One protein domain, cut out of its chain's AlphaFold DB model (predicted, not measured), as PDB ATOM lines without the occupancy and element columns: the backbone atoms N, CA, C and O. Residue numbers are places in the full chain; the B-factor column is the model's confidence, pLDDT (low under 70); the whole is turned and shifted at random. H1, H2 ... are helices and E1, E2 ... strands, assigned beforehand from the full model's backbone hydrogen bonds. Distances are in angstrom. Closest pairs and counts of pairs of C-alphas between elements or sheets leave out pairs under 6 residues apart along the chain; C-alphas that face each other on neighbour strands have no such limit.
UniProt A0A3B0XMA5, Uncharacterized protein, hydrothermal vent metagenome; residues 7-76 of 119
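This is residues 7 to 76 of the 119 residues of an uncharacterized protein of hydrothermal vent metagenome (UniProt A0A3B0XMA5). A long loop stretch, residues 7 to 34, leads into a small head with the short hairpin E1 E2, from which H1 and then H2 run out as an arm. Residues 8 to 14 and 68 to 76 are among those that stick out. The 70 printed residues include two antiparallel strands, then two helices; the class is mostly helix, with under half of the residues in named elements. The whole is only just loose, close to extended, radius of gyration of the C-alphas 16.6 A, spanning 50 by 32 by 16 A.

Residues 21 to 22 pair with 29 to 30, antiparallel. E1, residues 35 to 37, and E2, residues 44 to 46, form an antiparallel hairpin, with N 36 and O 45 2.8 A apart, within hydrogen-bond range. The closest C-alphas of E1 and H1, residues 47 to 59, are those of Gly 35 and Ser 47, 6.3 A apart. H1 and H2, residues 64 to 74, meet only through their link. In both helices every O i to N i+4 pair is within hydrogen-bond range. H2 is apart from E1 and E2.

E1 begins at C-alpha 35 (-7.457, -29.022, 2.681) and measures 6.6 A; E2 measures 6.9 A. H1 measures 18.2 A, and H2 15.6 A, ending at C-alpha 74 (23.156, -45.565, 18.654).

The C-alphas of Lys 18 and His 76 are the two farthest apart, 50.1 A. The printed part has no cut and no long link between named elements. Residues 55 to 69 and 76 have pLDDT under 70.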
ATOM      1  N   LYS A   7     -10.533 -31.694  14.611       85.88
ATOM      2  CA  LYS A   7      -9.238 -31.132  15.013       85.88
ATOM      3  C   LYS A   7      -9.007 -31.239  16.516       85.88
ATOM      4  O   LYS A   7      -9.952 -31.131  17.297       85.88
ATOM      5  N   GLY A   8      -7.747 -31.382  16.910       83.94
ATOM      6  CA  GLY A   8      -7.309 -31.465  18.305       83.94
ATOM      7  C   GLY A   8      -6.360 -32.640  18.534       83.94
ATOM      8  O   GLY A   8      -6.379 -33.601  17.775       83.94
ATOM      9  N   LEU A   9      -5.520 -32.544  19.566       81.62
ATOM     10  CA  LEU A   9      -4.527 -33.577  19.891       81.62
ATOM     11  C   LEU A   9      -5.093 -34.656  20.829       81.62
ATOM     12  O   LEU A   9      -4.912 -35.839  20.582       81.62
ATOM     13  N   LEU A  10      -5.786 -34.238  21.893       87.31
ATOM     14  CA  LEU A  10      -6.352 -35.139  22.909       87.31
ATOM     15  C   LEU A  10      -7.875 -35.268  22.801       87.31
ATOM     16  O   LEU A  10      -8.440 -36.316  23.081       87.31
ATOM     17  N   ILE A  11      -8.546 -34.189  22.387       88.75
ATOM     18  CA  ILE A  11      -9.999 -34.139  22.217       88.75
ATOM     19  C   ILE A  11     -10.287 -33.618  20.819       88.75
ATOM     20  O   ILE A  11      -9.990 -32.464  20.498       88.75
ATOM     21  N   LEU A  12     -10.884 -34.476  20.000       89.00
ATOM     22  CA  LEU A  12     -11.254 -34.164  18.629       89.00
ATOM     23  C   LEU A  12     -12.557 -33.363  18.605       89.00
ATOM     24  O   LEU A  12     -13.625 -33.877  18.929       89.00
ATOM     25  N   ARG A  13     -12.467 -32.094  18.204       91.19
ATOM     26  CA  ARG A  13     -13.608 -31.186  18.048       91.19
ATOM     27  C   ARG A  13     -13.949 -31.006  16.576       91.19
ATOM     28  O   ARG A  13     -13.052 -30.947  15.735       91.19
ATOM     29  N   ASP A  14     -15.233 -30.854  16.276       90.44
ATOM     30  CA  ASP A  14     -15.677 -30.543  14.919       90.44
ATOM     31  C   ASP A  14     -15.241 -29.132  14.498       90.44
ATOM     32  O   ASP A  14     -15.211 -28.185  15.292       90.44
ATOM     33  N   CYS A  15     -14.912 -28.975  13.218       89.88
ATOM     34  CA  CYS A  15     -14.619 -27.670  12.651       89.88
ATOM     35  C   CYS A  15     -15.906 -26.843  12.465       89.88
ATOM     36  O   CYS A  15     -16.856 -27.259  11.803       89.88
ATOM     37  N   SER A  16     -15.919 -25.618  12.991       89.31
ATOM     38  CA  SER A  16     -17.033 -24.675  12.831       89.31
ATOM     39  C   SER A  16     -17.009 -23.897  11.508       89.31
ATOM     40  O   SER A  16     -17.973 -23.192  11.203       89.31
ATOM     41  N   ASN A  17     -15.939 -24.013  10.713       90.62
ATOM     42  CA  ASN A  17     -15.760 -23.232   9.489       90.62
ATOM     43  C   ASN A  17     -16.644 -23.740   8.338       90.62
ATOM     44  O   ASN A  17     -17.028 -24.914   8.254       90.62
ATOM     45  N   LYS A  18     -16.974 -22.827   7.419       92.81
ATOM     46  CA  LYS A  18     -17.736 -23.147   6.208       92.81
ATOM     47  C   LYS A  18     -16.883 -24.011   5.277       92.81
ATOM     48  O   LYS A  18     -15.702 -23.744   5.079       92.81
ATOM     49  N   SER A  19     -17.501 -25.036   4.698       92.19
ATOM     50  CA  SER A  19     -16.850 -25.873   3.692       92.19
ATOM     51  C   SER A  19     -16.657 -25.090   2.397       92.19
ATOM     52  O   SER A  19     -17.603 -24.458   1.920       92.19
ATOM     53  N   THR A  20     -15.459 -25.175   1.832       91.94
ATOM     54  CA  THR A  20     -15.066 -24.560   0.556       91.94
ATOM     55  C   THR A  20     -14.799 -25.606  -0.521       91.94
ATOM     56  O   THR A  20     -15.067 -25.342  -1.687       91.94
ATOM     57  N   ALA A  21     -14.350 -26.801  -0.133       90.81
ATOM     58  CA  ALA A  21     -14.049 -27.910  -1.033       90.81
ATOM     59  C   ALA A  21     -14.509 -29.253  -0.439       90.81
ATOM     60  O   ALA A  21     -14.952 -29.321   0.711       90.81
ATOM     61  N   SER A  22     -14.393 -30.323  -1.220       93.00
ATOM     62  CA  SER A  22     -14.579 -31.708  -0.784       93.00
ATOM     63  C   SER A  22     -13.314 -32.508  -1.064       93.00
ATOM     64  O   SER A  22     -12.724 -32.348  -2.129       93.00
ATOM     65  N   CYS A  23     -12.914 -33.362  -0.125       93.00
ATOM     66  CA  CYS A  23     -11.767 -34.252  -0.293       93.00
ATOM     67  C   CYS A  23     -12.004 -35.224  -1.458       93.00
ATOM     68  O   CYS A  23     -13.057 -35.861  -1.502       93.00
ATOM     69  N   THR A  24     -11.040 -35.365  -2.366       92.75
ATOM     70  CA  THR A  24     -11.136 -36.297  -3.506       92.75
ATOM     71  C   THR A  24     -11.107 -37.771  -3.083       92.75
ATOM     72  O   THR A  24     -11.741 -38.591  -3.735       92.75
ATOM     73  N   GLU A  25     -10.464 -38.099  -1.958       91.00
ATOM     74  CA  GLU A  25     -10.316 -39.476  -1.451       91.00
ATOM     75  C   GLU A  25     -11.541 -39.972  -0.665       91.00
ATOM     76  O   GLU A  25     -12.028 -41.081  -0.865       91.00
ATOM     77  N   CYS A  26     -12.059 -39.157   0.261       92.25
ATOM     78  CA  CYS A  26     -13.129 -39.573   1.181       92.25
ATOM     79  C   CYS A  26     -14.452 -38.816   0.994       92.25
ATOM     80  O   CYS A  26     -15.378 -38.991   1.790       92.25
ATOM     81  N   ALA A  27     -14.534 -37.935  -0.010       93.31
ATOM     82  CA  ALA A  27     -15.690 -37.091  -0.334       93.31
ATOM     83  C   ALA A  27     -16.183 -36.175   0.809       93.31
ATOM     84  O   ALA A  27     -17.257 -35.572   0.722       93.31
ATOM     85  N   ARG A  28     -15.420 -36.034   1.904       92.12
ATOM     86  CA  ARG A  28     -15.829 -35.211   3.051       92.12
ATOM     87  C   ARG A  28     -15.715 -33.713   2.731       92.12
ATOM     88  O   ARG A  28     -14.694 -33.290   2.189       92.12
ATOM     89  N   PRO A  29     -16.714 -32.893   3.112       93.56
ATOM     90  CA  PRO A  29     -16.643 -31.440   2.987       93.56
ATOM     91  C   PRO A  29     -15.608 -30.855   3.962       93.56
ATOM     92  O   PRO A  29     -15.632 -31.146   5.164       93.56
ATOM     93  N   MET A  30     -14.720 -30.001   3.458       94.06
ATOM     94  CA  MET A  30     -13.621 -29.388   4.204       94.06
ATOM     95  C   MET A  30     -13.477 -27.886   3.924       94.06
ATOM     96  O   MET A  30     -13.898 -27.377   2.882       94.06
ATOM     97  N   CYS A  31     -12.928 -27.155   4.896       94.44
ATOM     98  CA  CYS A  31     -12.500 -25.768   4.714       94.44
ATOM     99  C   CYS A  31     -11.055 -25.718   4.195       94.44
ATOM    100  O   CYS A  31     -10.326 -26.702   4.306       94.44
ATOM    101  N   ASN A  32     -10.627 -24.558   3.691       90.12
ATOM    102  CA  ASN A  32      -9.274 -24.364   3.154       90.12
ATOM    103  C   ASN A  32      -8.154 -24.645   4.173       90.12
ATOM    104  O   ASN A  32      -7.061 -25.004   3.769       90.12
ATOM    105  N   GLU A  33      -8.418 -24.517   5.477       90.44
ATOM    106  CA  GLU A  33      -7.434 -24.836   6.527       90.44
ATOM    107  C   GLU A  33      -7.170 -26.341   6.672       90.44
ATOM    108  O   GLU A  33      -6.094 -26.737   7.102       90.44
ATOM    109  N   HIS A  34      -8.156 -27.181   6.344       91.88
ATOM    110  CA  HIS A  34      -8.058 -28.641   6.459       91.88
ATOM    111  C   HIS A  34      -7.880 -29.330   5.099       91.88
ATOM    112  O   HIS A  34      -7.912 -30.559   5.031       91.88
ATOM    113  N   GLY A  35      -7.745 -28.545   4.026       91.50
ATOM    114  CA  GLY A  35      -7.457 -29.022   2.681       91.50
ATOM    115  C   GLY A  35      -5.971 -28.878   2.377       91.50
ATOM    116  O   GLY A  35      -5.397 -27.810   2.572       91.50
ATOM    117  N   VAL A  36      -5.364 -29.948   1.881       91.06
ATOM    118  CA  VAL A  36      -3.978 -29.978   1.422       91.06
ATOM    119  C   VAL A  36      -3.986 -30.200  -0.085       91.06
ATOM    120  O   VAL A  36      -4.639 -31.122  -0.576       91.06
ATOM    121  N   ASN A  37      -3.274 -29.342  -0.816       89.31
ATOM    122  CA  ASN A  37      -3.037 -29.532  -2.244       89.31
ATOM    123  C   ASN A  37      -1.861 -30.492  -2.411       89.31
ATOM    124  O   ASN A  37      -0.767 -30.213  -1.920       89.31
ATOM    125  N   VAL A  38      -2.078 -31.609  -3.098       83.12
ATOM    126  CA  VAL A  38      -1.023 -32.604  -3.313       83.12
ATOM    127  C   VAL A  38      -0.087 -32.112  -4.415       83.12
ATOM    128  O   VAL A  38      -0.496 -31.930  -5.557       83.12
ATOM    129  N   THR A  39       1.190 -31.895  -4.104       77.19
ATOM    130  CA  THR A  39       2.171 -31.449  -5.105       77.19
ATOM    131  C   THR A  39       2.258 -32.460  -6.254       77.19
ATOM    132  O   THR A  39       2.555 -33.630  -6.041       77.19
ATOM    133  N   GLY A  40       1.993 -32.016  -7.487       73.81
ATOM    134  CA  GLY A  40       2.027 -32.864  -8.688       73.81
ATOM    135  C   GLY A  40       0.676 -33.443  -9.128       73.81
ATOM    136  O   GLY A  40       0.585 -33.960 -10.240       73.81
ATOM    137  N   LYS A  41      -0.388 -33.296  -8.327       72.06
ATOM    138  CA  LYS A  41      -1.775 -33.579  -8.729       72.06
ATOM    139  C   LYS A  41      -2.628 -32.341  -8.461       72.06
ATOM    140  O   LYS A  41      -2.523 -31.729  -7.409       72.06
ATOM    141  N   ASN A  42      -3.498 -31.953  -9.391       80.12
ATOM    142  CA  ASN A  42      -4.411 -30.812  -9.199       80.12
ATOM    143  C   ASN A  42      -5.602 -31.193  -8.285       80.12
ATOM    144  O   ASN A  42      -6.761 -30.919  -8.588       80.12
ATOM    145  N   GLU A  43      -5.312 -31.891  -7.186       87.06
ATOM    146  CA  GLU A  43      -6.269 -32.523  -6.284       87.06
ATOM    147  C   GLU A  43      -6.094 -31.983  -4.864       87.06
ATOM    148  O   GLU A  43      -4.975 -31.744  -4.399       87.06
ATOM    149  N   VAL A  44      -7.222 -31.807  -4.175       91.00
ATOM    150  CA  VAL A  44      -7.254 -31.365  -2.780       91.00
ATOM    151  C   VAL A  44      -7.775 -32.505  -1.922       91.00
ATOM    152  O   VAL A  44      -8.909 -32.962  -2.092       91.00
ATOM    153  N   ILE A  45      -6.967 -32.925  -0.957       93.81
ATOM    154  CA  ILE A  45      -7.324 -33.967   0.007       93.81
ATOM    155  C   ILE A  45      -7.403 -33.390   1.416       93.81
ATOM    156  O   ILE A  45      -6.863 -32.321   1.695       93.81
ATOM    157  N   CYS A  46      -8.114 -34.066   2.317       92.69
ATOM    158  CA  CYS A  46      -8.162 -33.648   3.715       92.69
ATOM    159  C   CYS A  46      -6.881 -34.038   4.458       92.69
ATOM    160  O   CYS A  46      -6.213 -35.004   4.085       92.69
ATOM    161  N   SER A  47      -6.591 -33.328   5.550       88.94
ATOM    162  CA  SER A  47      -5.453 -33.596   6.443       88.94
ATOM    163  C   SER A  47      -5.301 -35.073   6.824       88.94
ATOM    164  O   SER A  47      -4.193 -35.593   6.815       88.94
ATOM    165  N   ASP A  48      -6.410 -35.760   7.106       88.56
ATOM    166  CA  ASP A  48      -6.390 -37.165   7.534       88.56
ATOM    167  C   ASP A  48      -5.941 -38.103   6.402       88.56
ATOM    168  O   ASP A  48      -5.158 -39.025   6.619       88.56
ATOM    169  N   CYS A  49      -6.427 -37.861   5.180       90.31
ATOM    170  CA  CYS A  49      -6.036 -38.638   4.005       90.31
ATOM    171  C   CYS A  49      -4.586 -38.345   3.611       90.31
ATOM    172  O   CYS A  49      -3.863 -39.274   3.269       90.31
ATOM    173  N   TYR A  50      -4.154 -37.085   3.719       89.50
ATOM    174  CA  TYR A  50      -2.763 -36.695   3.486       89.50
ATOM    175  C   TYR A  50      -1.813 -37.393   4.469       89.50
ATOM    176  O   TYR A  50      -0.852 -38.031   4.055       89.50
ATOM    177  N   ALA A  51      -2.131 -37.362   5.767       86.12
ATOM    178  CA  ALA A  51      -1.325 -38.020   6.792       86.12
ATOM    179  C   ALA A  51      -1.231 -39.540   6.580       86.12
ATOM    180  O   ALA A  51      -0.179 -40.131   6.814       86.12
ATOM    181  N   LYS A  52      -2.315 -40.175   6.114       85.56
ATOM    182  CA  LYS A  52      -2.305 -41.604   5.782       85.56
ATOM    183  C   LYS A  52      -1.363 -41.912   4.612       85.56
ATOM    184  O   LYS A  52      -0.604 -42.869   4.698       85.56
ATOM    185  N   GLN A  53      -1.378 -41.085   3.564       83.81
ATOM    186  CA  GLN A  53      -0.478 -41.242   2.417       83.81
ATOM    187  C   GLN A  53       0.998 -41.101   2.824       83.81
ATOM    188  O   GLN A  53       1.809 -41.938   2.438       83.81
ATOM    189  N   GLU A  54       1.350 -40.118   3.661       76.31
ATOM    190  CA  GLU A  54       2.735 -39.970   4.142       76.31
ATOM    191  C   GLU A  54       3.177 -41.113   5.069       76.31
ATOM    192  O   GLU A  54       4.335 -41.535   5.031       76.31
ATOM    193  N   GLN A  55       2.277 -41.645   5.902       68.62
ATOM    194  CA  GLN A  55       2.602 -42.797   6.747       68.62
ATOM    195  C   GLN A  55       2.934 -44.038   5.917       68.62
ATOM    196  O   GLN A  55       3.920 -44.715   6.218       68.62
ATOM    197  N   ASP A  56       2.159 -44.320   4.869       65.06
ATOM    198  CA  ASP A  56       2.412 -45.467   3.997       65.06
ATOM    199  C   ASP A  56       3.795 -45.364   3.318       65.06
ATOM    200  O   ASP A  56       4.501 -46.368   3.201       65.06
ATOM    201  N   GLU A  57       4.251 -44.158   2.962       62.38
ATOM    202  CA  GLU A  57       5.599 -43.946   2.416       62.38
ATOM    203  C   GLU A  57       6.706 -44.188   3.456       62.38
ATOM    204  O   GLU A  57       7.670 -44.911   3.179       62.38
ATOM    205  N   VAL A  58       6.567 -43.643   4.671       58.38
ATOM    206  CA  VAL A  58       7.600 -43.720   5.724       58.38
ATOM    207  C   VAL A  58       7.734 -45.129   6.315       58.38
ATOM    208  O   VAL A  58       8.847 -45.568   6.615       58.38
ATOM    209  N   PHE A  59       6.631 -45.866   6.467       52.56
ATOM    210  CA  PHE A  59       6.643 -47.206   7.070       52.56
ATOM    211  C   PHE A  59       6.878 -48.345   6.068       52.56
ATOM    212  O   PHE A  59       7.063 -49.486   6.492       52.56
ATOM    213  N   SER A  60       6.955 -48.055   4.765       55.19
ATOM    214  CA  SER A  60       7.210 -49.068   3.729       55.19
ATOM    215  C   SER A  60       8.583 -49.755   3.832       55.19
ATOM    216  O   SER A  60       8.734 -50.866   3.331       55.19
ATOM    217  N   ASN A  61       9.571 -49.152   4.512       54.34
ATOM    218  CA  ASN A  61      10.958 -49.648   4.509       54.34
ATOM    219  C   ASN A  61      11.585 -49.929   5.886       54.34
ATOM    220  O   ASN A  61      12.712 -50.420   5.947       54.34
ATOM    221  N   MET A  62      10.898 -49.672   7.002       55.41
ATOM    222  CA  MET A  62      11.411 -50.035   8.328       55.41
ATOM    223  C   MET A  62      10.263 -50.200   9.316       55.41
ATOM    224  O   MET A  62       9.494 -49.266   9.546       55.41
ATOM    225  N   SER A  63      10.163 -51.375   9.947       63.19
ATOM    226  CA  SER A  63       9.223 -51.536  11.053       63.19
ATOM    227  C   SER A  63       9.571 -50.516  12.139       63.19
ATOM    228  O   SER A  63      10.744 -50.272  12.449       63.19
ATOM    229  N   SER A  64       8.550 -49.900  12.727       61.69
ATOM    230  CA  SER A  64       8.708 -48.944  13.826       61.69
ATOM    231  C   SER A  64       9.543 -49.521  14.982       61.69
ATOM    232  O   SER A  64      10.269 -48.780  15.646       61.69
ATOM    233  N   ALA A  65       9.513 -50.845  15.171       62.22
ATOM    234  CA  ALA A  65      10.370 -51.571  16.104       62.22
ATOM    235  C   ALA A  65      11.858 -51.533  15.703       62.22
ATOM    236  O   ALA A  65      12.707 -51.238  16.543       62.22
ATOM    237  N   GLY A  66      12.184 -51.754  14.425       69.00
ATOM    238  CA  GLY A  66      13.558 -51.687  13.916       69.00
ATOM    239  C   GLY A  66      14.170 -50.287  14.023       69.00
ATOM    240  O   GLY A  66      15.317 -50.142  14.450       69.00
ATOM    241  N   TYR A  67      13.389 -49.243  13.721       69.00
ATOM    242  CA  TYR A  67      13.824 -47.850  13.888       69.00
ATOM    243  C   TYR A  67      14.149 -47.519  15.347       69.00
ATOM    244  O   TYR A  67      15.230 -47.007  15.645       69.00
ATOM    245  N   ARG A  68      13.243 -47.865  16.269       69.06
ATOM    246  CA  ARG A  68      13.447 -47.646  17.707       69.06
ATOM    247  C   ARG A  68      14.666 -48.406  18.214       69.06
ATOM    248  O   ARG A  68      15.492 -47.827  18.912       69.06
ATOM    249  N   HIS A  69      14.818 -49.669  17.820       67.94
ATOM    250  CA  HIS A  69      15.965 -50.486  18.204       67.94
ATOM    251  C   HIS A  69      17.293 -49.855  17.760       67.94
ATOM    252  O   HIS A  69      18.203 -49.697  18.576       67.94
ATOM    253  N   GLY A  70      17.382 -49.403  16.505       74.56
ATOM    254  CA  GLY A  70      18.562 -48.708  15.993       74.56
ATOM    255  C   GLY A  70      18.842 -47.386  16.715       74.56
ATOM    256  O   GLY A  70      19.999 -47.087  17.017       74.56
ATOM    257  N   PHE A  71      17.801 -46.615  17.038       76.06
ATOM    258  CA  PHE A  71      17.932 -45.393  17.827       76.06
ATOM    259  C   PHE A  71      18.511 -45.690  19.214       76.06
ATOM    260  O   PHE A  71      19.529 -45.107  19.576       76.06
ATOM    261  N   TYR A  72      17.949 -46.636  19.972       71.06
ATOM    262  CA  TYR A  72      18.442 -46.957  21.317       71.06
ATOM    263  C   TYR A  72      19.878 -47.492  21.313       71.06
ATOM    264  O   TYR A  72      20.676 -47.109  22.167       71.06
ATOM    265  N   GLN A  73      20.243 -48.299  20.313       72.19
ATOM    266  CA  GLN A  73      21.616 -48.781  20.159       72.19
ATOM    267  C   GLN A  73      22.620 -47.656  19.875       72.19
ATOM    268  O   GLN A  73      23.729 -47.683  20.405       72.19
ATOM    269  N   ARG A  74      22.253 -46.662  19.055       77.56
ATOM    270  CA  ARG A  74      23.156 -45.565  18.654       77.56
ATOM    271  C   ARG A  74      23.191 -44.403  19.642       77.56
ATOM    272  O   ARG A  74      24.198 -43.712  19.721       77.56
ATOM    273  N   SER A  75      22.113 -44.178  20.387       73.81
ATOM    274  CA  SER A  75      21.953 -42.986  21.234       73.81
ATOM    275  C   SER A  75      22.667 -43.080  22.581       73.81
ATOM    276  O   SER A  75      22.516 -42.184  23.404       73.81
ATOM    277  N   HIS A  76      23.363 -44.189  22.867       65.38
ATOM    278  CA  HIS A  76      23.843 -44.539  24.214       65.38
ATOM    279  C   HIS A  76      22.749 -44.485  25.298       65.38
ATOM    280  O   HIS A  76      23.044 -44.525  26.492       65.38
TER     281      HIS A  76